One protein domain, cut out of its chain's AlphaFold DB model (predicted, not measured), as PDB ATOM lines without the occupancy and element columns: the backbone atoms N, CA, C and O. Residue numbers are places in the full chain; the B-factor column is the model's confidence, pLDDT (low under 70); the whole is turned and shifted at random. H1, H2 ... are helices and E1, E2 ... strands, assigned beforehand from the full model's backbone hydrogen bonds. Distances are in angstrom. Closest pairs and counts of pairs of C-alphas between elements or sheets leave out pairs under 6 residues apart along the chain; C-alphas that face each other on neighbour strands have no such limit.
ATOM      1  N   GLN A 599      31.831   3.881  70.316       65.31
ATOM      2  CA  GLN A 599      32.020   4.202  68.896       65.31
ATOM      3  C   GLN A 599      32.912   3.172  68.202       65.31
ATOM      4  O   GLN A 599      34.049   2.942  68.623       65.31
ATOM      5  N   SER A 600      32.422   2.593  67.103       69.00
ATOM      6  CA  SER A 600      33.233   1.767  66.199       69.00
ATOM      7  C   SER A 600      34.251   2.616  65.428       69.00
ATOM      8  O   SER A 600      34.117   3.837  65.347       69.00
ATOM      9  N   SER A 601      35.259   1.984  64.816       70.31
ATOM     10  CA  SER A 601      36.199   2.664  63.904       70.31
ATOM     11  C   SER A 601      35.465   3.394  62.770       70.31
ATOM     12  O   SER A 601      35.742   4.561  62.511       70.31
ATOM     13  N   ALA A 602      34.450   2.754  62.180       75.00
ATOM     14  CA  ALA A 602      33.570   3.363  61.186       75.00
ATOM     15  C   ALA A 602      32.768   4.556  61.740       75.00
ATOM     16  O   ALA A 602      32.542   5.530  61.026       75.00
ATOM     17  N   SER A 603      32.324   4.515  63.002       75.38
ATOM     18  CA  SER A 603      31.683   5.670  63.651       75.38
ATOM     19  C   SER A 603      32.661   6.821  63.855       75.38
ATOM     20  O   SER A 603      32.326   7.950  63.527       75.38
ATOM     21  N   LYS A 604      33.882   6.535  64.317       81.56
ATOM     22  CA  LYS A 604      34.921   7.553  64.515       81.56
ATOM     23  C   LYS A 604      35.305   8.233  63.206       81.56
ATOM     24  O   LYS A 604      35.407   9.453  63.166       81.56
ATOM     25  N   LEU A 605      35.477   7.461  62.131       85.94
ATOM     26  CA  LEU A 605      35.763   8.018  60.808       85.94
ATOM     27  C   LEU A 605      34.597   8.870  60.292       85.94
ATOM     28  O   LEU A 605      34.829   9.930  59.725       85.94
ATOM     29  N   ARG A 606      33.343   8.449  60.505       86.44
ATOM     30  CA  ARG A 606      32.172   9.260  60.132       86.44
ATOM     31  C   ARG A 606      32.110  10.565  60.910       86.44
ATOM     32  O   ARG A 606      31.956  11.600  60.280       86.44
ATOM     33  N   ASP A 607      32.308  10.533  62.224       84.19
ATOM     34  CA  ASP A 607      32.326  11.743  63.050       84.19
ATOM     35  C   ASP A 607      33.458  12.690  62.633       84.19
ATOM     36  O   ASP A 607      33.266  13.903  62.555       84.19
ATOM     37  N   LEU A 608      34.625  12.130  62.298       88.75
ATOM     38  CA  LEU A 608      35.753  12.879  61.754       88.75
ATOM     39  C   LEU A 608      35.396  13.537  60.412       88.75
ATOM     40  O   LEU A 608      35.675  14.720  60.218       88.75
ATOM     41  N   ILE A 609      34.741  12.802  59.507       90.69
ATOM     42  CA  ILE A 609      34.266  13.314  58.214       90.69
ATOM     43  C   ILE A 609      33.178  14.373  58.398       90.69
ATOM     44  O   ILE A 609      33.204  15.397  57.719       90.69
ATOM     45  N   ASP A 610      32.237  14.166  59.314       89.06
ATOM     46  CA  ASP A 610      31.170  15.118  59.607       89.06
ATOM     47  C   ASP A 610      31.721  16.421  60.186       89.06
ATOM     48  O   ASP A 610      31.273  17.497  59.785       89.06
ATOM     49  N   ALA A 611      32.724  16.340  61.064       86.81
ATOM     50  CA  ALA A 611      33.424  17.503  61.591       86.81
ATOM     51  C   ALA A 611      34.229  18.229  60.500       86.81
ATOM     52  O   ALA A 611      34.118  19.449  60.362       86.81
ATOM     53  N   ALA A 612      34.996  17.489  59.693       92.38
ATOM     54  CA  ALA A 612      35.826  18.041  58.624       92.38
ATOM     55  C   ALA A 612      35.000  18.656  57.477       92.38
ATOM     56  O   ALA A 612      35.387  19.667  56.894       92.38
ATOM     57  N   LEU A 613      33.843  18.064  57.153       94.12
ATOM     58  CA  LEU A 613      33.023  18.393  55.982       94.12
ATOM     59  C   LEU A 613      31.605  18.857  56.350       94.12
ATOM     60  O   LEU A 613      30.664  18.624  55.586       94.12
ATOM     61  N   ALA A 614      31.423  19.539  57.484       86.56
ATOM     62  CA  ALA A 614      30.110  19.917  58.025       86.56
ATOM     63  C   ALA A 614      29.160  20.610  57.018       86.56
ATOM     64  O   ALA A 614      27.945  20.437  57.098       86.56
ATOM     65  N   GLY A 615      29.695  21.356  56.044       87.38
ATOM     66  CA  GLY A 615      28.922  22.051  55.004       87.38
ATOM     67  C   GLY A 615      28.616  21.248  53.729       87.38
ATOM     68  O   GLY A 615      28.051  21.809  52.789       87.38
ATOM     69  N   LYS A 616      29.022  19.975  53.636       93.62
ATOM     70  CA  LYS A 616      28.820  19.124  52.448       93.62
ATOM     71  C   LYS A 616      27.603  18.200  52.604       93.62
ATOM     72  O   LYS A 616      27.184  17.901  53.718       93.62
ATOM     73  N   GLY A 617      27.042  17.754  51.475       92.12
ATOM     74  CA  GLY A 617      25.913  16.813  51.446       92.12
ATOM     75  C   GLY A 617      26.280  15.427  51.981       92.12
ATOM     76  O   GLY A 617      27.442  15.016  51.898       92.12
ATOM     77  N   ASN A 618      25.301  14.699  52.518       93.25
ATOM     78  CA  ASN A 618      25.533  13.398  53.149       93.25
ATOM     79  C   ASN A 618      25.942  12.316  52.140       93.25
ATOM     80  O   ASN A 618      26.727  11.436  52.488       93.25
ATOM     81  N   THR A 619      25.512  12.409  50.878       93.19
ATOM     82  CA  THR A 619      25.954  11.460  49.841       93.19
ATOM     83  C   THR A 619      27.421  11.672  49.462       93.19
ATOM     84  O   THR A 619      28.151  10.702  49.271       93.19
ATOM     85  N   PHE A 620      27.900  12.921  49.439       96.25
ATOM     86  CA  PHE A 620      29.322  13.211  49.220       96.25
ATOM     87  C   PHE A 620      30.181  12.757  50.402       96.25
ATOM     88  O   PHE A 620      31.233  12.152  50.212       96.25
ATOM     89  N   LYS A 621      29.717  12.989  51.633       95.31
ATOM     90  CA  LYS A 621      30.389  12.474  52.833       95.31
ATOM     91  C   LYS A 621      30.472  10.947  52.828       95.31
ATOM     92  O   LYS A 621      31.506  10.402  53.196       95.31
ATOM     93  N   TYR A 622      29.428  10.256  52.368       94.31
ATOM     94  CA  TYR A 622      29.452   8.799  52.220       94.31
ATOM     95  C   TYR A 622      30.419   8.319  51.132       94.31
ATOM     96  O   TYR A 622      31.094   7.313  51.336       94.31
ATOM     97  N   TYR A 623      30.556   9.050  50.024       95.31
ATOM     98  CA  TYR A 623      31.600   8.782  49.031       95.31
ATOM     99  C   TYR A 623      33.006   8.888  49.647       95.31
ATOM    100  O   TYR A 623      33.813   7.968  49.520       95.31
ATOM    101  N   VAL A 624      33.273   9.965  50.398       95.38
ATOM    102  CA  VAL A 624      34.546  10.154  51.116       95.38
ATOM    103  C   VAL A 624      34.777   9.037  52.135       95.38
ATOM    104  O   VAL A 624      35.850   8.440  52.160       95.38
ATOM    105  N   PHE A 625      33.757   8.688  52.921       93.56
ATOM    106  CA  PHE A 625      33.815   7.558  53.848       93.56
ATOM    107  C   PHE A 625      34.161   6.255  53.124       93.56
ATOM    108  O   PHE A 625      35.056   5.535  53.547       93.56
ATOM    109  N   SER A 626      33.493   5.961  52.010       91.31
ATOM    110  CA  SER A 626      33.675   4.714  51.261       91.31
ATOM    111  C   SER A 626      35.070   4.578  50.651       91.31
ATOM    112  O   SER A 626      35.560   3.457  50.512       91.31
ATOM    113  N   ALA A 627      35.713   5.698  50.313       91.75
ATOM    114  CA  ALA A 627      37.087   5.728  49.829       91.75
ATOM    115  C   ALA A 627      38.125   5.611  50.959       91.75
ATOM    116  O   ALA A 627      39.191   5.034  50.751       91.75
ATOM    117  N   LEU A 628      37.816   6.131  52.153       91.94
ATOM    118  CA  LEU A 628      38.755   6.208  53.276       91.94
ATOM    119  C   LEU A 628      38.571   5.117  54.338       91.94
ATOM    120  O   LEU A 628      39.454   4.958  55.172       91.94
ATOM    121  N   LYS A 629      37.469   4.358  54.332       84.75
ATOM    122  CA  LYS A 629      37.148   3.364  55.378       84.75
ATOM    123  C   LYS A 629      38.212   2.279  55.575       84.75
ATOM    124  O   LYS A 629      38.346   1.772  56.682       84.75
ATOM    125  N   ASP A 630      38.967   1.971  54.522       80.88
ATOM    126  CA  ASP A 630      40.050   0.980  54.533       80.88
ATOM    127  C   ASP A 630      41.438   1.643  54.705       80.88
ATOM    128  O   ASP A 630      42.472   0.979  54.667       80.88
ATOM    129  N   SER A 631      41.473   2.968  54.885       78.12
ATOM    130  CA  SER A 631      42.679   3.763  55.129       78.12
ATOM    131  C   SER A 631      42.824   4.069  56.625       78.12
ATOM    132  O   SER A 631      41.841   4.343  57.308       78.12
ATOM    133  N   ASN A 632      44.053   4.107  57.151       80.00
ATOM    134  CA  ASN A 632      44.337   4.447  58.559       80.00
ATOM    135  C   ASN A 632      44.221   5.962  58.864       80.00
ATOM    136  O   ASN A 632      45.032   6.513  59.607       80.00
ATOM    137  N   VAL A 633      43.236   6.648  58.275       84.88
ATOM    138  CA  VAL A 633      43.017   8.092  58.456       84.88
ATOM    139  C   VAL A 633      42.577   8.381  59.886       84.88
ATOM    140  O   VAL A 633      41.680   7.722  60.417       84.88
ATOM    141  N   SER A 634      43.196   9.383  60.511       85.38
ATOM    142  CA  SER A 634      42.920   9.730  61.912       85.38
ATOM    143  C   SER A 634      42.778  11.227  62.184       85.38
ATOM    144  O   SER A 634      42.392  11.602  63.291       85.38
ATOM    145  N   THR A 635      43.033  12.084  61.189       89.88
ATOM    146  CA  THR A 635      42.982  13.549  61.338       89.88
ATOM    147  C   THR A 635      41.992  14.208  60.373       89.88
ATOM    148  O   THR A 635      41.685  13.677  59.305       89.88
ATOM    149  N   ALA A 636      41.465  15.378  60.753       91.69
ATOM    150  CA  ALA A 636      40.503  16.108  59.925       91.69
ATOM    151  C   ALA A 636      41.172  16.658  58.656       91.69
ATOM    152  O   ALA A 636      40.552  16.705  57.596       91.69
ATOM    153  N   GLU A 637      42.451  17.022  58.748       92.94
ATOM    154  CA  GLU A 637      43.269  17.521  57.648       92.94
ATOM    155  C   GLU A 637      43.420  16.485  56.527       92.94
ATOM    156  O   GLU A 637      43.255  16.831  55.360       92.94
ATOM    157  N   GLU A 638      43.662  15.212  56.861       92.69
ATOM    158  CA  GLU A 638      43.730  14.110  55.886       92.69
ATOM    159  C   GLU A 638      42.400  13.930  55.137       92.69
ATOM    160  O   GLU A 638      42.383  13.750  53.917       92.69
ATOM    161  N   VAL A 639      41.272  14.034  55.853       95.62
ATOM    162  CA  VAL A 639      39.935  13.976  55.243       95.62
ATOM    163  C   VAL A 639      39.718  15.149  54.286       95.62
ATOM    164  O   VAL A 639      39.222  14.948  53.176       95.62
ATOM    165  N   VAL A 640      40.085  16.368  54.697       95.56
ATOM    166  CA  VAL A 640      39.959  17.569  53.857       95.56
ATOM    167  C   VAL A 640      40.821  17.442  52.602       95.56
ATOM    168  O   VAL A 640      40.311  17.669  51.509       95.56
ATOM    169  N   GLN A 641      42.076  17.000  52.728       94.62
ATOM    170  CA  GLN A 641      42.974  16.798  51.585       94.62
ATOM    171  C   GLN A 641      42.405  15.803  50.569       94.62
ATOM    172  O   GLN A 641      42.406  16.078  49.368       94.62
ATOM    173  N   PHE A 642      41.866  14.667  51.031       95.94
ATOM    174  CA  PHE A 642      41.192  13.728  50.136       95.94
ATOM    175  C   PHE A 642      39.964  14.372  49.475       95.94
ATOM    176  O   PHE A 642      39.804  14.286  48.259       95.94
ATOM    177  N   ALA A 643      39.111  15.048  50.250       94.81
ATOM    178  CA  ALA A 643      37.896  15.677  49.740       94.81
ATOM    179  C   ALA A 643      38.172  16.798  48.718       94.81
ATOM    180  O   ALA A 643      37.343  17.022  47.838       94.81
ATOM    181  N   GLU A 644      39.311  17.485  48.818       94.81
ATOM    182  CA  GLU A 644      39.776  18.489  47.850       94.81
ATOM    183  C   GLU A 644      40.366  17.868  46.573       94.81
ATOM    184  O   GLU A 644      40.376  18.520  45.530       94.81
ATOM    185  N   SER A 645      40.808  16.605  46.623       94.50
ATOM    186  CA  SER A 645      41.338  15.877  45.458       94.50
ATOM    187  C   SER A 645      40.261  15.347  44.500       94.50
ATOM    188  O   SER A 645      40.583  14.877  43.409       94.50
ATOM    189  N   VAL A 646      38.984  15.423  44.890       95.19
ATOM    190  CA  VAL A 646      37.836  14.883  44.147       95.19
ATOM    191  C   VAL A 646      36.754  15.942  43.931       95.19
ATOM    192  O   VAL A 646      36.563  16.859  44.731       95.19
ATOM    193  N   ASP A 647      35.968  15.794  42.867       95.44
ATOM    194  CA  ASP A 647      34.862  16.707  42.586       95.44
ATOM    195  C   ASP A 647      33.717  16.557  43.601       95.44
ATOM    196  O   ASP A 647      33.043  15.525  43.662       95.44
ATOM    197  N   SER A 648      33.434  17.618  44.366       94.25
ATOM    198  CA  SER A 648      32.324  17.616  45.334       94.25
ATOM    199  C   SER A 648      30.947  17.801  44.689       94.25
ATOM    200  O   SER A 648      30.791  18.567  43.734       94.25
ATOM    201  N   PHE A 649      29.917  17.151  45.234       95.56
ATOM    202  CA  PHE A 649      28.532  17.215  44.748       95.56
ATOM    203  C   PHE A 649      27.520  17.386  45.894       95.56
ATOM    204  O   PHE A 649      27.850  17.214  47.065       95.56
ATOM    205  N   SER A 650      26.288  17.785  45.559       93.94
ATOM    206  CA  SER A 650      25.184  17.926  46.520       93.94
ATOM    207  C   SER A 650      24.236  16.727  46.468       93.94
ATOM    208  O   SER A 650      24.119  16.073  45.432       93.94
ATOM    209  N   ASP A 651      23.489  16.495  47.551       90.75
ATOM    210  CA  ASP A 651      22.496  15.412  47.626       90.75
ATOM    211  C   ASP A 651      21.440  15.525  46.518       90.75
ATOM    212  O   ASP A 651      21.085  14.527  45.895       90.75
ATOM    213  N   HIS A 652      20.982  16.744  46.206       90.62
ATOM    214  CA  HIS A 652      20.039  16.976  45.109       90.62
ATOM    215  C   HIS A 652      20.639  16.604  43.746       90.62
ATOM    216  O   HIS A 652      19.971  15.969  42.934       90.62
ATOM    217  N   TYR A 653      21.901  16.975  43.498       93.38
ATOM    218  CA  TYR A 653      22.588  16.653  42.247       93.38
ATOM    219  C   TYR A 653      22.764  15.139  42.075       93.38
ATOM    220  O   TYR A 653      22.450  14.605  41.012       93.38
ATOM    221  N   PHE A 654      23.206  14.461  43.138       94.06
ATOM    222  CA  PHE A 654      23.344  13.006  43.193       94.06
ATOM    223  C   PHE A 654      22.003  12.309  42.924       94.06
ATOM    224  O   PHE A 654      21.872  11.534  41.979       94.06
ATOM    225  N   THR A 655      20.978  12.666  43.702       90.62
ATOM    226  CA  THR A 655      19.645  12.054  43.634       90.62
ATOM    227  C   THR A 655      19.000  12.242  42.272       90.62
ATOM    228  O   THR A 655      18.427  11.301  41.737       90.62
ATOM    229  N   LYS A 656      19.094  13.444  41.689       90.56
ATOM    230  CA  LYS A 656      18.501  13.731  40.379       90.56
ATOM    231  C   LYS A 656      19.063  12.806  39.300       90.56
ATOM    232  O   LYS A 656      18.296  12.260  38.519       90.56
ATOM    233  N   ARG A 657      20.387  12.631  39.258       93.50
ATOM    234  CA  ARG A 657      21.037  11.746  38.279       93.50
ATOM    235  C   ARG A 657      20.675  10.289  38.520       93.50
ATOM    236  O   ARG A 657      20.327   9.600  37.571       93.50
ATOM    237  N   LEU A 658      20.698   9.856  39.777       92.75
ATOM    238  CA  LEU A 658      20.371   8.482  40.132       92.75
ATOM    239  C   LEU A 658      18.918   8.120  39.788       92.75
ATOM    240  O   LEU A 658      18.677   7.092  39.165       92.75
ATOM    241  N   ALA A 659      17.967   8.989  40.136       90.00
ATOM    242  CA  ALA A 659      16.554   8.802  39.820       90.00
ATOM    243  C   ALA A 659      16.306   8.783  38.305       90.00
ATOM    244  O   ALA A 659      15.626   7.888  37.823       90.00
ATOM    245  N   LEU A 660      16.900   9.713  37.543       90.19
ATOM    246  CA  LEU A 660      16.764   9.731  36.080       90.19
ATOM    247  C   LEU A 660      17.366   8.476  35.431       90.19
ATOM    248  O   LEU A 660      16.750   7.887  34.550       90.19
ATOM    249  N   ALA A 661      18.543   8.035  35.885       93.31
ATOM    250  CA  ALA A 661      19.169   6.802  35.407       93.31
ATOM    251  C   ALA A 661      18.290   5.576  35.692       93.31
ATOM    252  O   ALA A 661      18.087   4.721  34.828       93.31
ATOM    253  N   SER A 662      17.746   5.507  36.907       92.06
ATOM    254  CA  SER A 662      16.857   4.439  37.362       92.06
ATOM    255  C   SER A 662      15.562   4.409  36.555       92.06
ATOM    256  O   SER A 662      15.112   3.356  36.114       92.06
ATOM    257  N   GLU A 663      15.009   5.581  36.276       88.50
ATOM    258  CA  GLU A 663      13.785   5.740  35.515       88.50
ATOM    259  C   GLU A 663      13.954   5.330  34.052       88.50
ATOM    260  O   GLU A 663      13.232   4.456  33.573       88.50
ATOM    261  N   VAL A 664      14.947   5.892  33.358       90.19
ATOM    262  CA  VAL A 664      15.227   5.554  31.956       90.19
ATOM    263  C   VAL A 664      15.532   4.067  31.812       90.19
ATOM    264  O   VAL A 664      15.002   3.405  30.924       90.19
ATOM    265  N   SER A 665      16.334   3.502  32.716       91.19
ATOM    266  CA  SER A 665      16.625   2.067  32.682       91.19
ATOM    267  C   SER A 665      15.411   1.204  33.043       91.19
ATOM    268  O   SER A 665      15.263   0.119  32.489       91.19
ATOM    269  N   SER A 666      14.488   1.666  33.888       90.00
ATOM    270  CA  SER A 666      13.208   0.979  34.104       90.00
ATOM    271  C   SER A 666      12.338   0.998  32.840       90.00
ATOM    272  O   SER A 666      11.760  -0.030  32.489       90.00
ATOM    273  N   TYR A 667      12.306   2.108  32.091       87.81
ATOM    274  CA  TYR A 667      11.594   2.196  30.806       87.81
ATOM    275  C   TYR A 667      12.163   1.229  29.784       87.81
ATOM    276  O   TYR A 667      11.414   0.454  29.190       87.81
ATOM    277  N   VAL A 668      13.490   1.199  29.666       89.25
ATOM    278  CA  VAL A 668      14.195   0.192  28.875       89.25
ATOM    279  C   VAL A 668      13.808  -1.202  29.352       89.25
ATOM    280  O   VAL A 668      13.312  -1.999  28.569       89.25
ATOM    281  N   GLY A 669      13.923  -1.495  30.645       88.81
ATOM    282  CA  GLY A 669      13.578  -2.796  31.211       88.81
ATOM    283  C   GLY A 669      12.154  -3.253  30.894       88.81
ATOM    284  O   GLY A 669      11.976  -4.409  30.513       88.81
ATOM    285  N   ARG A 670      11.158  -2.365  31.005       86.31
ATOM    286  CA  ARG A 670       9.753  -2.647  30.671       86.31
ATOM    287  C   ARG A 670       9.558  -2.861  29.173       86.31
ATOM    288  O   ARG A 670       8.973  -3.867  28.785       86.31
ATOM    289  N   LYS A 671      10.130  -1.995  28.336       87.38
ATOM    290  CA  LYS A 671      10.051  -2.125  26.879       87.38
ATOM    291  C   LYS A 671      10.694  -3.416  26.385       87.38
ATOM    292  O   LYS A 671      10.131  -4.129  25.561       87.38
ATOM    293  N   LEU A 672      11.844  -3.773  26.951       88.44
ATOM    294  CA  LEU A 672      12.497  -5.044  26.669       88.44
ATOM    295  C   LEU A 672      11.629  -6.233  27.110       88.44
ATOM    296  O   LEU A 672      11.613  -7.242  26.417       88.44
ATOM    297  N   GLN A 673      10.856  -6.132  28.196       85.19
ATOM    298  CA  GLN A 673       9.929  -7.198  28.604       85.19
ATOM    299  C   GLN A 673       8.763  -7.419  27.624       85.19
ATOM    300  O   GLN A 673       8.281  -8.549  27.538       85.19
ATOM    301  N   GLU A 674       8.342  -6.406  26.855       84.44
ATOM    302  CA  GLU A 674       7.310  -6.550  25.806       84.44
ATOM    303  C   GLU A 674       7.729  -7.525  24.699       84.44
ATOM    304  O   GLU A 674       6.883  -8.171  24.083       84.44
ATOM    305  N   THR A 675       9.038  -7.714  24.502       80.56
ATOM    306  CA  THR A 675       9.590  -8.717  23.573       80.56
ATOM    307  C   THR A 675       9.341 -10.164  24.031       80.56
ATOM    308  O   THR A 675       9.649 -11.115  23.320       80.56
ATOM    309  N   GLY A 676       8.773 -10.359  25.227       77.19
ATOM    310  CA  GLY A 676       8.506 -11.668  25.823       77.19
ATOM    311  C   GLY A 676       9.685 -12.236  26.619       77.19
ATOM    312  O   GLY A 676       9.539 -13.277  27.267       77.19
ATOM    313  N   VAL A 677      10.836 -11.551  26.637       72.56
ATOM    314  CA  VAL A 677      12.035 -11.950  27.386       72.56
ATOM    315  C   VAL A 677      12.346 -10.924  28.467       72.56
ATOM    316  O   VAL A 677      12.354  -9.722  28.240       72.56
ATOM    317  N   THR A 678      12.624 -11.389  29.687       77.94
ATOM    318  CA  THR A 678      13.055 -10.477  30.751       77.94
ATOM    319  C   THR A 678      14.575 -10.329  30.771       77.94
ATOM    320  O   THR A 678      15.263 -11.318  31.059       77.94
ATOM    321  N   PRO A 679      15.118  -9.115  30.588       82.25
ATOM    322  CA  PRO A 679      16.554  -8.895  30.700       82.25
ATOM    323  C   PRO A 679      17.052  -9.143  32.132       82.25
ATOM    324  O   PRO A 679      16.420  -8.740  33.111       82.25
ATOM    325  N   LYS A 680      18.225  -9.783  32.274       86.62
ATOM    326  CA  LYS A 680      19.009  -9.643  33.519       86.62
ATOM    327  C   LYS A 680      19.681  -8.270  33.458       86.62
ATOM    328  O   LYS A 680      20.231  -7.943  32.413       86.62
ATOM    329  N   ILE A 681      19.688  -7.522  34.558       89.56
ATOM    330  CA  ILE A 681      20.398  -6.239  34.647       89.56
ATOM    331  C   ILE A 681      21.620  -6.401  35.542       89.56
ATOM    332  O   ILE A 681      21.535  -7.084  36.569       89.56
ATOM    333  N   SER A 682      22.737  -5.784  35.167       89.19
ATOM    334  CA  SER A 682      23.896  -5.625  36.040       89.19
ATOM    335  C   SER A 682      24.391  -4.182  36.096       89.19
ATOM    336  O   SER A 682      24.181  -3.409  35.162       89.19
ATOM    337  N   ILE A 683      25.016  -3.830  37.218       91.62
ATOM    338  CA  ILE A 683      25.597  -2.514  37.504       91.62
ATOM    339  C   ILE A 683      26.969  -2.687  38.164       91.62
ATOM    340  O   ILE A 683      27.241  -3.732  38.753       91.62
ATOM    341  N   SER A 684      27.828  -1.670  38.105       86.44
ATOM    342  CA  SER A 684      29.173  -1.736  38.701       86.44
ATOM    343  C   SER A 684      29.149  -2.014  40.213       86.44
ATOM    344  O   SER A 684      28.315  -1.485  40.953       86.44
ATOM    345  N   LYS A 685      30.113  -2.807  40.699       84.12
ATOM    346  CA  LYS A 685      30.339  -3.008  42.135       84.12
ATOM    347  C   LYS A 685      30.747  -1.721  42.856       84.12
ATOM    348  O   LYS A 685      30.363  -1.533  44.009       84.12
ATOM    349  N   ASP A 686      31.445  -0.808  42.188       88.56
ATOM    350  CA  ASP A 686      31.851   0.472  42.782       88.56
ATOM    351  C   ASP A 686      30.645   1.331  43.167       88.56
ATOM    352  O   ASP A 686      30.652   1.996  44.205       88.56
ATOM    353  N   PHE A 687      29.565   1.243  42.389       89.44
ATOM    354  CA  PHE A 687      28.313   1.922  42.694       89.44
ATOM    355  C   PHE A 687      27.720   1.456  44.031       89.44
ATOM    356  O   PHE A 687      27.465   2.280  44.910       89.44
ATOM    357  N   VAL A 688      27.575   0.141  44.237       82.50
ATOM    358  CA  VAL A 688      27.049  -0.394  45.509       82.50
ATOM    359  C   VAL A 688      28.028  -0.212  46.670       82.50
ATOM    360  O   VAL A 688      27.618  -0.145  47.825       82.50
ATOM    361  N   GLN A 689      29.325  -0.092  46.386       83.19
ATOM    362  CA  GLN A 689      30.346   0.189  47.395       83.19
ATOM    363  C   GLN A 689      30.434   1.667  47.788       83.19
ATOM    364  O   GLN A 689      31.255   1.996  48.639       83.19
ATOM    365  N   GLY A 690      29.613   2.547  47.202       89.19
ATOM    366  CA  GLY A 690      29.631   3.980  47.496       89.19
ATOM    367  C   GLY A 690      30.788   4.744  46.849       89.19
ATOM    368  O   GLY A 690      31.024   5.891  47.209       89.19
ATOM    369  N   LYS A 691      31.496   4.135  45.893       91.62
ATOM    370  CA  LYS A 691      32.656   4.716  45.196       91.62
ATOM    371  C   LYS A 691      32.297   5.429  43.890       91.62
ATOM    372  O   LYS A 691      33.190   5.870  43.185       91.62
ATOM    373  N   TRP A 692      31.011   5.551  43.563       93.50
ATOM    374  CA  TRP A 692      30.554   6.280  42.379       93.50
ATOM    375  C   TRP A 692      30.448   7.788  42.650       93.50
ATOM    376  O   TRP A 692      29.661   8.219  43.498       93.50
ATOM    377  N   ASN A 693      31.207   8.590  41.902       94.38
ATOM    378  CA  ASN A 693      31.109  10.045  41.873       94.38
ATOM    379  C   ASN A 693      30.278  10.503  40.657       94.38
ATOM    380  O   ASN A 693      30.764  10.454  39.527       94.38
ATOM    381  N   PRO A 694      29.068  11.064  40.842       93.12
ATOM    382  CA  PRO A 694      28.179  11.438  39.744       93.12
ATOM    383  C   PRO A 694      28.697  12.579  38.855       93.12
ATOM    384  O   PRO A 694      27.994  12.940  37.914       93.12
ATOM    385  N   LYS A 695      29.837  13.218  39.162       92.62
ATOM    386  CA  LYS A 695      30.458  14.249  38.312       92.62
ATOM    387  C   LYS A 695      31.550  13.703  37.394       92.62
ATOM    388  O   LYS A 695      31.646  14.183  36.268       92.62
ATOM    389  N   GLY A 696      32.350  12.759  37.888       88.25
ATOM    390  CA  GLY A 696      33.492  12.191  37.166       88.25
ATOM    391  C   GLY A 696      33.210  10.828  36.539       88.25
ATOM    392  O   GLY A 696      33.771  10.516  35.492       88.25
ATOM    393  N   ASP A 697      32.302  10.053  37.133       93.38
ATOM    394  CA  ASP A 697      32.081   8.656  36.774       93.38
ATOM    395  C   ASP A 697      30.778   8.468  35.992       93.38
ATOM    396  O   ASP A 697      29.756   9.111  36.258       93.38
ATOM    397  N   ILE A 698      30.795   7.517  35.058       93.88
ATOM    398  CA  ILE A 698      29.624   7.115  34.276       93.88
ATOM    399  C   ILE A 698      29.058   5.814  34.854       93.88
ATOM    400  O   ILE A 698      29.768   4.817  34.980       93.88
ATOM    401  N   LEU A 699      27.769   5.809  35.200       94.38
ATOM    402  CA  LEU A 699      27.087   4.619  35.705       94.38
ATOM    403  C   LEU A 699      26.717   3.681  34.548       94.38
ATOM    404  O   LEU A 699      25.791   3.959  33.790       94.38
ATOM    405  N   ALA A 700      27.412   2.553  34.418       93.81
ATOM    406  CA  ALA A 700      27.062   1.528  33.436       93.81
ATOM    407  C   ALA A 700      25.904   0.648  33.944       93.81
ATOM    408  O   ALA A 700      26.008   0.028  35.007       93.81
ATOM    409  N   ILE A 701      24.822   0.575  33.165       94.44
ATOM    410  CA  ILE A 701      23.670  -0.305  33.383       94.44
ATOM    411  C   ILE A 701      23.589  -1.261  32.198       94.44
ATOM    412  O   ILE A 701      23.274  -0.858  31.078       94.44
ATOM    413  N   ASN A 702      23.871  -2.536  32.437       94.50
ATOM    414  CA  ASN A 702      23.952  -3.532  31.377       94.50
ATOM    415  C   ASN A 702      22.693  -4.403  31.360       94.50
ATOM    416  O   ASN A 702      22.400  -5.102  32.332       94.50
ATOM    417  N   PHE A 703      21.972  -4.407  30.242       93.56
ATOM    418  CA  PHE A 703      20.856  -5.302  29.957       93.56
ATOM    419  C   PHE A 703      21.363  -6.511  29.184       93.56
ATOM    420  O   PHE A 703      21.819  -6.413  28.047       93.56
ATOM    421  N   HIS A 704      21.277  -7.674  29.814       90.62
ATOM    422  CA  HIS A 704      21.845  -8.900  29.286       90.62
ATOM    423  C   HIS A 704      20.829  -9.652  28.427       90.62
ATOM    424  O   HIS A 704      19.970 -10.365  28.970       90.62
ATOM    425  N   ALA A 705      20.969  -9.520  27.108       87.69
ATOM    426  CA  ALA A 705      20.379 -10.422  26.125       87.69
ATOM    427  C   ALA A 705      21.153 -11.736  26.143       87.69
ATOM    428  O   ALA A 705      22.368 -11.732  26.365       87.69
ATOM    429  N   ALA A 706      20.489 -12.869  25.949       82.44
ATOM    430  CA  ALA A 706      21.205 -14.128  26.069       82.44
ATOM    431  C   ALA A 706      21.172 -15.024  24.804       82.44
ATOM    432  O   ALA A 706      21.990 -15.937  24.667       82.44
ATOM    433  N   SER A 707      20.529 -14.525  23.740       84.75
ATOM    434  CA  SER A 707      20.862 -14.843  22.342       84.75
ATOM    435  C   SER A 707      21.099 -13.587  21.483       84.75
ATOM    436  O   SER A 707      20.722 -12.480  21.868       84.75
ATOM    437  N   ASP A 708      21.716 -13.756  20.305       87.75
ATOM    438  CA  ASP A 708      21.873 -12.675  19.312       87.75
ATOM    439  C   ASP A 708      20.521 -12.182  18.791       87.75
ATOM    440  O   ASP A 708      20.345 -10.993  18.554       87.75
ATOM    441  N   GLN A 709      19.546 -13.085  18.664       87.62
ATOM    442  CA  GLN A 709      18.191 -12.724  18.263       87.62
ATOM    443  C   GLN A 709      17.554 -11.775  19.286       87.62
ATOM    444  O   GLN A 709      17.074 -10.709  18.914       87.62
ATOM    445  N   VAL A 710      17.623 -12.127  20.575       86.44
ATOM    446  CA  VAL A 710      17.118 -11.275  21.664       86.44
ATOM    447  C   VAL A 710      17.898  -9.961  21.729       86.44
ATOM    448  O   VAL A 710      17.323  -8.921  22.022       86.44
ATOM    449  N   LEU A 711      19.200  -9.969  21.423       91.00
ATOM    450  CA  LEU A 711      19.999  -8.744  21.365       91.00
ATOM    451  C   LEU A 711      19.525  -7.804  20.248       91.00
ATOM    452  O   LEU A 711      19.441  -6.600  20.474       91.00
ATOM    453  N   GLU A 712      19.204  -8.324  19.063       90.44
ATOM    454  CA  GLU A 712      18.645  -7.523  17.967       90.44
ATOM    455  C   GLU A 712      17.222  -7.034  18.272       90.44
ATOM    456  O   GLU A 712      16.883  -5.895  17.960       90.44
ATOM    457  N   GLU A 713      16.399  -7.850  18.936       89.31
ATOM    458  CA  GLU A 713      15.091  -7.423  19.454       89.31
ATOM    459  C   GLU A 713      15.246  -6.303  20.491       89.31
ATOM    460  O   GLU A 713      14.534  -5.301  20.430       89.31
ATOM    461  N   TYR A 714      16.236  -6.411  21.382       92.56
ATOM    462  CA  TYR A 714      16.550  -5.368  22.351       92.56
ATOM    463  C   TYR A 714      17.053  -4.094  21.677       92.56
ATOM    464  O   TYR A 714      16.663  -3.010  22.094       92.56
ATOM    465  N   LYS A 715      17.884  -4.190  20.633       92.56
ATOM    466  CA  LYS A 715      18.345  -3.018  19.871       92.56
ATOM    467  C   LYS A 715      17.176  -2.285  19.220       92.56
ATOM    468  O   LYS A 715      17.079  -1.076  19.380       92.56
ATOM    469  N   LYS A 716      16.255  -3.010  18.579       89.06
ATOM    470  CA  LYS A 716      15.033  -2.425  17.998       89.06
ATOM    471  C   LYS A 716      14.165  -1.750  19.060       89.06
ATOM    472  O   LYS A 716      13.751  -0.614  18.885       89.06
ATOM    473  N   ALA A 717      13.952  -2.417  20.193       86.56
ATOM    474  CA  ALA A 717      13.223  -1.842  21.321       86.56
ATOM    475  C   ALA A 717      13.928  -0.604  21.916       86.56
ATOM    476  O   ALA A 717      13.267   0.331  22.361       86.56
ATOM    477  N   MET A 718      15.265  -0.570  21.902       89.06
ATOM    478  CA  MET A 718      16.066   0.581  22.334       89.06
ATOM    479  C   MET A 718      16.023   1.755  21.354       89.06
ATOM    480  O   MET A 718      16.115   2.893  21.803       89.06
ATOM    481  N   GLU A 719      15.861   1.521  20.048       90.25
ATOM    482  CA  GLU A 719      15.693   2.594  19.054       90.25
ATOM    483  C   GLU A 719      14.443   3.436  19.350       90.25
ATOM    484  O   GLU A 719      14.494   4.664  19.266       90.25
ATOM    485  N   GLU A 720      13.356   2.800  19.804       85.62
ATOM    486  CA  GLU A 720      12.127   3.484  20.236       85.62
ATOM    487  C   GLU A 720      12.337   4.352  21.493       85.62
ATOM    488  O   GLU A 720      11.613   5.323  21.710       85.62
ATOM    489  N   LEU A 721      13.356   4.044  22.306       89.06
ATOM    490  CA  LEU A 721      13.704   4.760  23.538       89.06
ATOM    491  C   LEU A 721      14.965   5.628  23.412       89.06
ATOM    492  O   LEU A 721      15.404   6.204  24.410       89.06
ATOM    493  N   ALA A 722      15.535   5.778  22.212       87.81
ATOM    494  CA  ALA A 722      16.798   6.487  22.004       87.81
ATOM    495  C   ALA A 722      16.768   7.929  22.545       87.81
ATOM    496  O   ALA A 722      17.750   8.399  23.120       87.81
ATOM    497  N   GLY A 723      15.619   8.606  22.431       87.00
ATOM    498  CA  GLY A 723      15.411   9.931  23.018       87.00
ATOM    499  C   GLY A 723      15.559   9.930  24.543       87.00
ATOM    500  O   GLY A 723      16.337  10.716  25.076       87.00
ATOM    501  N   ALA A 724      14.889   9.006  25.238       85.94
ATOM    502  CA  ALA A 724      14.948   8.902  26.698       85.94
ATOM    503  C   ALA A 724      16.337   8.477  27.202       85.94
ATOM    504  O   ALA A 724      16.798   8.951  28.237       85.94
ATOM    505  N   VAL A 725      17.032   7.608  26.462       91.00
ATOM    506  CA  VAL A 725      18.412   7.203  26.774       91.00
ATOM    507  C   VAL A 725      19.363   8.397  26.654       91.00
ATOM    508  O   VAL A 725      20.134   8.662  27.576       91.00
ATOM    509  N   SER A 726      19.204   9.216  25.608       90.88
ATOM    510  CA  SER A 726      20.042  10.402  25.391       90.88
ATOM    511  C   SER A 726      19.980  11.447  26.515       90.88
ATOM    512  O   SER A 726      20.938  12.201  26.717       90.88
ATOM    513  N   ASP A 727      18.898  11.459  27.303       88.25
ATOM    514  CA  ASP A 727      18.743  12.355  28.452       88.25
ATOM    515  C   ASP A 727      19.711  12.023  29.606       88.25
ATOM    516  O   ASP A 727      20.035  12.900  30.420       88.25
ATOM    517  N   VAL A 728      20.214  10.780  29.674       93.25
ATOM    518  CA  VAL A 728      21.097  10.297  30.753       93.25
ATOM    519  C   VAL A 728      22.530   9.984  30.310       93.25
ATOM    520  O   VAL A 728      23.397   9.851  31.177       93.25
ATOM    521  N   ASP A 729      22.829   9.979  29.007       92.12
ATOM    522  CA  ASP A 729      24.130   9.585  28.420       92.12
ATOM    523  C   ASP A 729      25.354  10.324  28.988       92.12
ATOM    524  O   ASP A 729      26.475   9.816  28.991       92.12
ATOM    525  N   LYS A 730      25.156  11.537  29.516       91.38
ATOM    526  CA  LYS A 730      26.230  12.327  30.144       91.38
ATOM    527  C   LYS A 730      26.731  11.746  31.469       91.38
ATOM    528  O   LYS A 730      27.703  12.267  32.012       91.38
ATOM    529  N   PHE A 731      26.021  10.785  32.054       92.69
ATOM    530  CA  PHE A 731      26.329  10.233  33.379       92.69
ATOM    531  C   PHE A 731      25.898   8.782  33.587       92.69
ATOM    532  O   PHE A 731      26.230   8.197  34.614       92.69
ATOM    533  N   THR A 732      25.181   8.199  32.634       95.19
ATOM    534  CA  THR A 732      24.762   6.797  32.636       95.19
ATOM    535  C   THR A 732      24.984   6.235  31.244       95.19
ATOM    536  O   THR A 732      24.715   6.924  30.269       95.19
ATOM    537  N   THR A 733      25.432   4.991  31.134       94.69
ATOM    538  CA  THR A 733      25.425   4.265  29.860       94.69
ATOM    539  C   THR A 733      24.493   3.078  29.984       94.69
ATOM    540  O   THR A 733      24.668   2.247  30.876       94.69
ATOM    541  N   VAL A 734      23.503   2.994  29.099       94.06
ATOM    542  CA  VAL A 734      22.609   1.838  29.011       94.06
ATOM    543  C   VAL A 734      23.134   0.908  27.926       94.06
ATOM    544  O   VAL A 734      22.959   1.160  26.737       94.06
ATOM    545  N   ASN A 735      23.799  -0.168  28.338       94.44
ATOM    546  CA  ASN A 735      24.414  -1.112  27.414       94.44
ATOM    547  C   ASN A 735      23.510  -2.321  27.199       94.44
ATOM    548  O   ASN A 735      22.971  -2.885  28.151       94.44
ATOM    549  N   LEU A 736      23.422  -2.786  25.957       93.31
ATOM    550  CA  LEU A 736      22.890  -4.106  25.644       93.31
ATOM    551  C   LEU A 736      24.064  -5.074  25.502       93.31
ATOM    552  O   LEU A 736      24.870  -4.948  24.581       93.31
ATOM    553  N   VAL A 737      24.179  -6.023  26.424       91.81
ATOM    554  CA  VAL A 737      25.320  -6.944  26.487       91.81
ATOM    555  C   VAL A 737      24.847  -8.354  26.172       91.81
ATOM    556  O   VAL A 737      23.827  -8.814  26.684       91.81
ATOM    557  N   ARG A 738      25.596  -9.063  25.327       85.88
ATOM    558  CA  ARG A 738      25.360 -10.484  25.075       85.88
ATOM    559  C   ARG A 738      25.985 -11.319  26.189       85.88
ATOM    560  O   ARG A 738      27.168 -11.173  26.472       85.88
ATOM    561  N   GLY A 739      25.224 -12.261  26.737       74.50
ATOM    562  CA  GLY A 739      25.736 -13.257  27.683       74.50
ATOM    563  C   GLY A 739      25.440 -12.929  29.150       74.50
ATOM    564  O   GLY A 739      24.658 -12.022  29.452       74.50
ATOM    565  N   PRO A 740      25.953 -13.730  30.097       76.75
ATOM    566  CA  PRO A 740      25.732 -13.496  31.520       76.75
ATOM    567  C   PRO A 740      26.467 -12.231  32.015       76.75
ATOM    568  O   PRO A 740      27.392 -11.768  31.353       76.75
ATOM    569  N   PRO A 741      26.048 -11.648  33.153       76.94
ATOM    570  CA  PRO A 741      26.814 -10.614  33.855       76.94
ATOM    571  C   PRO A 741      28.242 -11.063  34.181       76.94
ATOM    572  O   PRO A 741      28.449 -12.229  34.511       76.94
ATOM    573  N   GLU A 742      29.199 -10.139  34.104       76.88
ATOM    574  CA  GLU A 742      30.588 -10.361  34.527       76.88
ATOM    575  C   GLU A 742      30.685 -10.530  36.063       76.88
ATOM    576  O   GLU A 742      29.741 -10.241  36.801       76.88
ATOM    577  N   SER A 743      31.797 -11.062  36.580       61.22
ATOM    578  CA  SER A 743      31.939 -11.391  38.013       61.22
ATOM    579  C   SER A 743      32.129 -10.175  38.932       61.22
ATOM    580  O   SER A 743      32.010 -10.285  40.151       61.22
ATOM    581  N   ASP A 744      32.478  -9.026  38.364       67.88
ATOM    582  CA  ASP A 744      32.745  -7.757  39.044       67.88
ATOM    583  C   ASP A 744      31.538  -6.802  39.041       67.88
ATOM    584  O   ASP A 744      31.627  -5.692  39.568       67.88
ATOM    585  N   VAL A 745      30.388  -7.241  38.520       78.69
ATOM    586  CA  VAL A 745      29.137  -6.475  38.513       78.69
ATOM    587  C   VAL A 745      28.097  -7.070  39.465       78.69
ATOM    588  O   VAL A 745      28.039  -8.270  39.725       78.69
ATOM    589  N   VAL A 746      27.228  -6.218  40.002       78.75
ATOM    590  CA  VAL A 746      26.104  -6.622  40.853       78.75
ATOM    591  C   VAL A 746      24.867  -6.796  39.988       78.75
ATOM    592  O   VAL A 746      24.472  -5.886  39.263       78.75
ATOM    593  N   THR A 747      24.219  -7.960  40.070       82.31
ATOM    594  CA  THR A 747      22.971  -8.191  39.333       82.31
ATOM    595  C   THR A 747      21.769  -7.644  40.088       82.31
ATOM    596  O   THR A 747      21.580  -7.972  41.261       82.31
ATOM    597  N   VAL A 748      20.909  -6.904  39.397       77.06
ATOM    598  CA  VAL A 748      19.684  -6.346  39.973       77.06
ATOM    599  C   VAL A 748      18.543  -7.374  39.868       77.06
ATOM    600  O   VAL A 748      18.307  -7.940  38.792       77.06
ATOM    601  N   PRO A 749      17.835  -7.680  40.970       67.19
ATOM    602  CA  PRO A 749      16.625  -8.497  40.945       67.19
ATOM    603  C   PRO A 749      15.550  -7.964  39.985       67.19
ATOM    604  O   PRO A 749      15.224  -6.785  40.009       67.19
ATOM    605  N   LYS A 750      14.929  -8.859  39.200       58.94
ATOM    606  CA  LYS A 750      13.899  -8.520  38.194       58.94
ATOM    607  C   LYS A 750      12.763  -7.649  38.749       58.94
ATOM    608  O   LYS A 750      12.359  -6.711  38.083       58.94
ATOM    609  N   PHE A 751      12.254  -7.976  39.939       53.44
ATOM    610  CA  PHE A 751      11.108  -7.273  40.527       53.44
ATOM    611  C   PHE A 751      11.405  -5.802  40.829       53.44
ATOM    612  O   PHE A 751      10.488  -4.994  40.833       53.44
ATOM    613  N   LEU A 752      12.673  -5.464  41.079       61.12
ATOM    614  CA  LEU A 752      13.060  -4.090  41.352       61.12
ATOM    615  C   LEU A 752      13.007  -3.256  40.070       61.12
ATOM    616  O   LEU A 752      12.599  -2.118  40.125       61.12
ATOM    617  N   VAL A 753      13.305  -3.823  38.900       61.16
ATOM    618  CA  VAL A 753      13.353  -3.089  37.617       61.16
ATOM    619  C   VAL A 753      12.009  -2.468  37.217       61.16
ATOM    620  O   VAL A 753      11.978  -1.445  36.537       61.16
ATOM    621  N   GLU A 754      10.894  -3.078  37.620       71.25
ATOM    622  CA  GLU A 754       9.551  -2.515  37.404       71.25
ATOM    623  C   GLU A 754       9.332  -1.227  38.216       71.25
ATOM    624  O   GLU A 754       8.478  -0.408  37.876       71.25
ATOM    625  N   ASP A 755      10.144  -1.012  39.248       76.69
ATOM    626  CA  ASP A 755      10.222   0.237  39.972       76.69
ATOM    627  C   ASP A 755      11.248   1.185  39.332       76.69
ATOM    628  O   ASP A 755      12.453   0.954  39.362       76.69
ATOM    629  N   SER A 756      10.782   2.313  38.794       83.00
ATOM    630  CA  SER A 756      11.641   3.412  38.336       83.00
ATOM    631  C   SER A 756      12.649   3.940  39.368       83.00
ATOM    632  O   SER A 756      13.544   4.667  38.960       83.00
ATOM    633  N   ASP A 757      12.552   3.614  40.663       85.25
ATOM    634  CA  ASP A 757      13.523   4.014  41.696       85.25
ATOM    635  C   ASP A 757      14.471   2.894  42.147       85.25
ATOM    636  O   ASP A 757      15.247   3.066  43.084       85.25
ATOM    637  N   TYR A 758      14.510   1.766  41.445       86.50
ATOM    638  CA  TYR A 758      15.318   0.624  41.860       86.50
ATOM    639  C   TYR A 758      16.807   0.899  42.102       86.50
ATOM    640  O   TYR A 758      17.403   0.258  42.965       86.50
ATOM    641  N   LEU A 759      17.447   1.813  41.361       89.75
ATOM    642  CA  LEU A 759      18.852   2.144  41.626       89.75
ATOM    643  C   LEU A 759      19.004   2.970  42.904       89.75
ATOM    644  O   LEU A 759      20.025   2.842  43.578       89.75
ATOM    645  N   VAL A 760      17.999   3.782  43.251       88.75
ATOM    646  CA  VAL A 760      17.929   4.449  44.557       88.75
ATOM    647  C   VAL A 760      17.841   3.397  45.650       88.75
ATOM    648  O   VAL A 760      18.604   3.480  46.609       88.75
ATOM    649  N   ASP A 761      16.985   2.390  45.496       82.88
ATOM    650  CA  ASP A 761      16.834   1.325  46.488       82.88
ATOM    651  C   ASP A 761      18.106   0.492  46.625       82.88
ATOM    652  O   ASP A 761      18.567   0.235  47.737       82.88
ATOM    653  N   VAL A 762      18.717   0.097  45.505       83.50
ATOM    654  CA  VAL A 762      19.965  -0.676  45.498       83.50
ATOM    655  C   VAL A 762      21.094   0.116  46.160       83.50
ATOM    656  O   VAL A 762      21.816  -0.439  46.991       83.50
ATOM    657  N   TYR A 763      21.233   1.405  45.837       87.94
ATOM    658  CA  TYR A 763      22.231   2.269  46.464       87.94
ATOM    659  C   TYR A 763      21.958   2.459  47.950       87.94
ATOM    660  O   TYR A 763      22.851   2.237  48.762       87.94
ATOM    661  N   SER A 764      20.729   2.831  48.309       82.88
ATOM    662  CA  SER A 764      20.325   3.097  49.688       82.88
ATOM    663  C   SER A 764      20.508   1.859  50.548       82.88
ATOM    664  O   SER A 764      21.145   1.944  51.585       82.88
ATOM    665  N   GLN A 765      20.079   0.677  50.097       76.81
ATOM    666  CA  GLN A 765      20.286  -0.569  50.842       76.81
ATOM    667  C   GLN A 765      21.769  -0.908  51.020       76.81
ATOM    668  O   GLN A 765      22.163  -1.402  52.080       76.81
ATOM    669  N   ALA A 766      22.600  -0.674  50.003       78.62
ATOM    670  CA  ALA A 766      24.029  -0.946  50.097       78.62
ATOM    671  C   ALA A 766      24.744   0.059  51.017       78.62
ATOM    672  O   ALA A 766      25.507  -0.353  51.891       78.62
ATOM    673  N   ALA A 767      24.443   1.353  50.877       83.31
ATOM    674  CA  ALA A 767      24.976   2.440  51.694       83.31
ATOM    675  C   ALA A 767      24.521   2.359  53.158       83.31
ATOM    676  O   ALA A 767      25.287   2.616  54.093       83.31
ATOM    677  N   PHE A 768      23.285   1.918  53.360       77.94
ATOM    678  CA  PHE A 768      22.720   1.616  54.659       77.94
ATOM    679  C   PHE A 768      23.504   0.503  55.359       77.94
ATOM    680  O   PHE A 768      23.928   0.671  56.498       77.94
ATOM    681  N   ARG A 769      23.771  -0.613  54.668       71.25
ATOM    682  CA  ARG A 769      24.534  -1.740  55.239       71.25
ATOM    683  C   ARG A 769      26.002  -1.402  55.498       71.25
ATOM    684  O   ARG A 769      26.574  -1.888  56.468       71.25
ATOM    685  N   SER A 770      26.625  -0.607  54.628       73.69
ATOM    686  CA  SER A 770      28.062  -0.319  54.700       73.69
ATOM    687  C   SER A 770      28.413   0.765  55.723       73.69
ATOM    688  O   SER A 770      29.448   0.672  56.379       73.69
ATOM    689  N   ALA A 771      27.578   1.800  55.851       76.50
ATOM    690  CA  ALA A 771      27.885   2.995  56.638       76.50
ATOM    691  C   ALA A 771      26.699   3.535  57.444       76.50
ATOM    692  O   ALA A 771      26.818   4.581  58.088       76.50
ATOM    693  N   GLY A 772      25.547   2.861  57.402       77.44
ATOM    694  CA  GLY A 772      24.314   3.358  57.998       77.44
ATOM    695  C   GLY A 772      23.752   4.582  57.280       77.44
ATOM    696  O   GLY A 772      23.102   5.380  57.937       77.44
ATOM    697  N   LEU A 773      24.027   4.803  55.990       86.00
ATOM    698  CA  LEU A 773      23.397   5.905  55.254       86.00
ATOM    699  C   LEU A 773      21.975   5.504  54.837       86.00
ATOM    700  O   LEU A 773      21.797   4.662  53.964       86.00
ATOM    701  N   ASP A 774      20.978   6.121  55.460       83.94
ATOM    702  CA  ASP A 774      19.554   5.906  55.207       83.94
ATOM    703  C   ASP A 774      18.986   6.965  54.249       83.94
ATOM    704  O   ASP A 774      19.442   8.113  54.258       83.94
ATOM    705  N   ALA A 775      17.989   6.597  53.441       86.44
ATOM    706  CA  ALA A 775      17.328   7.482  52.482       86.44
ATOM    707  C   ALA A 775      15.847   7.655  52.838       86.44
ATOM    708  O   ALA A 775      15.105   6.690  52.935       86.44
ATOM    709  N   GLN A 776      15.405   8.902  52.990       83.38
ATOM    710  CA  GLN A 776      14.056   9.249  53.439       83.38
ATOM    711  C   GLN A 776      13.306  10.044  52.376       83.38
ATOM    712  O   GLN A 776      13.843  10.998  51.803       83.38
ATOM    713  N   VAL A 777      12.038   9.704  52.151       83.56
ATOM    714  CA  VAL A 777      11.151  10.442  51.246       83.56
ATOM    715  C   VAL A 777      10.510  11.617  51.985       83.56
ATOM    716  O   VAL A 777       9.748  11.457  52.931       83.56
ATOM    717  N   THR A 778      10.797  12.829  51.521       81.06
ATOM    718  CA  THR A 778      10.155  14.058  52.003       81.06
ATOM    719  C   THR A 778       8.722  14.188  51.482       81.06
ATOM    720  O   THR A 778       8.362  13.607  50.459       81.06
ATOM    721  N   TYR A 779       7.918  15.056  52.104       72.06
ATOM    722  CA  TYR A 779       6.524  15.291  51.698       72.06
ATOM    723  C   TYR A 779       6.348  15.756  50.235       72.06
ATOM    724  O   TYR A 779       5.284  15.552  49.659       72.06
ATOM    725  N   ASN A 780       7.381  16.354  49.628       79.38
ATOM    726  CA  ASN A 780       7.397  16.758  48.214       79.38
ATOM    727  C   ASN A 780       7.895  15.644  47.268       79.38
ATOM    728  O   ASN A 780       8.157  15.921  46.103       79.38
ATOM    729  N   GLY A 781       8.135  14.425  47.763       79.25
ATOM    730  CA  GLY A 781       8.675  13.307  46.981       79.25
ATOM    731  C   GLY A 781      10.191  13.355  46.719       79.25
ATOM    732  O   GLY A 781      10.717  12.515  45.986       79.25
ATOM    733  N   ASN A 782      10.917  14.312  47.314       85.69
ATOM    734  CA  ASN A 782      12.386  14.362  47.245       85.69
ATOM    735  C   ASN A 782      13.016  13.391  48.246       85.69
ATOM    736  O   ASN A 782      12.469  13.215  49.331       85.69
ATOM    737  N   LEU A 783      14.198  12.860  47.929       86.69
ATOM    738  CA  LEU A 783      14.979  12.020  48.840       86.69
ATOM    739  C   LEU A 783      15.941  12.866  49.678       86.69
ATOM    740  O   LEU A 783      16.592  13.783  49.171       86.69
ATOM    741  N   LYS A 784      16.035  12.541  50.964       87.25
ATOM    742  CA  LYS A 784      16.984  13.103  51.923       87.25
ATOM    743  C   LYS A 784      17.799  11.960  52.516       87.25
ATOM    744  O   LYS A 784      17.216  11.021  53.038       87.25
ATOM    745  N   TYR A 785      19.122  12.064  52.482       87.81
ATOM    746  CA  TYR A 785      20.003  11.046  53.052       87.81
ATOM    747  C   TYR A 785      20.471  11.461  54.443       87.81
ATOM    748  O   TYR A 785      20.833  12.621  54.635       87.81
ATOM    749  N   ASN A 786      20.495  10.539  55.404       85.25
ATOM    750  CA  ASN A 786      21.005  10.781  56.756       85.25
ATOM    751  C   ASN A 786      21.828   9.585  57.239       85.25
ATOM    752  O   ASN A 786      21.435   8.440  57.040       85.25
ATOM    753  N   PHE A 787      22.947   9.837  57.919       83.31
ATOM    754  CA  PHE A 787      23.666   8.770  58.608       83.31
ATOM    755  C   PHE A 787      22.935   8.360  59.886       83.31
ATOM    756  O   PHE A 787      22.548   9.198  60.701       83.31
ATOM    757  N   LEU A 788      22.792   7.055  60.079       77.62
ATOM    758  CA  LEU A 788      22.385   6.466  61.338       77.62
ATOM    759  C   LEU A 788      23.550   6.521  62.335       77.62
ATOM    760  O   LEU A 788      24.687   6.195  61.961       77.62
ATOM    761  N   PRO A 789      23.284   6.823  63.619       70.12
ATOM    762  CA  PRO A 789      24.261   6.708  64.699       70.12
ATOM    763  C   PRO A 789      24.506   5.230  65.051       70.12
ATOM    764  O   PRO A 789      24.202   4.772  66.149       70.12
ATOM    765  N   THR A 790      24.998   4.461  64.081       63.59
ATOM    766  CA  THR A 790      25.253   3.027  64.215       63.59
ATOM    767  C   THR A 790      26.638   2.745  64.765       63.59
ATOM    768  O   THR A 790      27.619   3.360  64.348       63.59
ATOM    769  N   THR A 791      26.730   1.774  65.666       58.56
ATOM    770  CA  THR A 791      27.996   1.174  66.107       58.56
ATOM    771  C   THR A 791      28.270  -0.147  65.390       58.56
ATOM    772  O   THR A 791      29.376  -0.671  65.480       58.56
ATOM    773  N   THR A 792      27.274  -0.683  64.681       50.16
ATOM    774  CA  THR A 792      27.336  -1.950  63.954       50.16
ATOM    775  C   THR A 792      27.663  -1.679  62.488       50.16
ATOM    776  O   THR A 792      26.837  -1.122  61.761       50.16
ATOM    777  N   SER A 793      28.855  -2.070  62.045       43.22
ATOM    778  CA  SER A 793      29.117  -2.370  60.637       43.22
ATOM    779  C   SER A 793      28.826  -3.853  60.437       43.22
ATOM    780  O   SER A 793      29.352  -4.684  61.174       43.22
ATOM    781  N   SER A 794      27.962  -4.201  59.481       36.81
ATOM    782  CA  SER A 794      27.783  -5.607  59.128       36.81
ATOM    783  C   SER A 794      28.927  -6.020  58.208       36.81
ATOM    784  O   SER A 794      28.786  -6.000  56.983       36.81
ATOM    785  N   ASP A 795      30.061  -6.379  58.795       32.38
ATOM    786  CA  ASP A 795      30.971  -7.281  58.109       32.38
ATOM    787  C   ASP A 795      30.334  -8.671  58.086       32.38
ATOM    788  O   ASP A 795      29.572  -9.057  58.977       32.38
TER     789      ASP A 795
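This is residues 599 to 795 of the 1278 residues of the protein "Putative lipoprotein" of Bacteriovorax sp. Seq25_V (UniProt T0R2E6). What would one see first? An elongated body has three crossed helices, H1, H2 and H3, at one end and a strongly twisted four-strand sheet with H4 and H6 over one face at the other. Long H4 runs from the tip of H2 to the sheet, and H9 packs on H4 and on the hairpin E5 and E6. What is it made of? The printed part has 197 residues, with nine named helices and six named strands, ordered H1 H2 H3 H4 E1 H5 E2 H6 H7 E3 E4 H8 H9 E5 E6; the class is mixed, helices and strands, and the larger sheet, E3 E2 E1 E4, is mixed too. It is compact, with a radius of gyration of the C-alphas of 18.1 A and spans of 56 by 35 by 29 A.

How do the first helices stand? H1, residues 601 to 612, touches H2, residues 618 to 628, with residues 605 to 610 alone, at a steep tilt of 55 degrees, opposite ways; the closest C-alphas are those of Ile 609 and Lys 621, 6.7 A. H3, residues 636 to 644, touches H1, the closest C-alphas being Ala 612 and Ala 636, 5.2 A. H2 and H4, residues 651 to 674, touch only at their ends, closest at C-alphas 619 and 651, 5.7 A. Which strands pair? E1, residues 680 to 684, is antiparallel to E2, residues 699 to 705 (N 702 and O 682, 2.9 A), and to E4, residues 745 to 748 (N 746 and O 683, 2.8 A). E3, residues 732 to 738, is parallel to E2, with N 701 and O 733 at 2.8 A, within hydrogen-bond range like the others. What is on this sheet? H4, at a height of 9.4 A over the sheet, lies over E2, and H6, residues 708 to 719, at a height of 9.2 A over the sheet, lies over E3 and E2; both are on the same face, two layers, helices on one face of a sheet; E2, H6 with H7, residues 722 to 726, and E3 form a strand-helix-strand unit, parallel neighbour strands with helices between, its crossover right-handed. H7 and H5, residues 685 to 688, only graze the sheet; H8, residues 750 to 753, is only just not on it, with 4 pairs of C-alphas within 10 A. What follows? H9, residues 758 to 771, touches H4 at a steep tilt of 49 degrees, opposite ways, closest at C-alphas 759 and 662, 5.2 A. E5, residues 773 to 777, and E6, residues 783 to 787, form an antiparallel hairpin, with N 774 and O 786 at 2.8 A. Every O i to N i+4 pair is within hydrogen-bond range in H1, H2, H3, H4, H6, H7 and H9; H5 and H8 are too short for one.

Where are the anchors? C-alpha 601 opens H1 at (36.199, 2.664, 63.904), and C-alpha 787 ends E6 at (23.666, 8.770, 58.608). Which elements are long? H4 measures 34.5 A from first to last C-alpha, H9 19.5 A, E2 19.1 A and E3 18.9 A.

How far does it reach? The C-alphas farthest apart, those of Thr 635 and Gln 709, are 56.2 A apart. Is it whole and sure? The printed part has no cut and no long link; mean pLDDT of the printed part is 85.1, under 70 at residues 599 to 600, 743 to 744, 749 to 753 and 790 to 795.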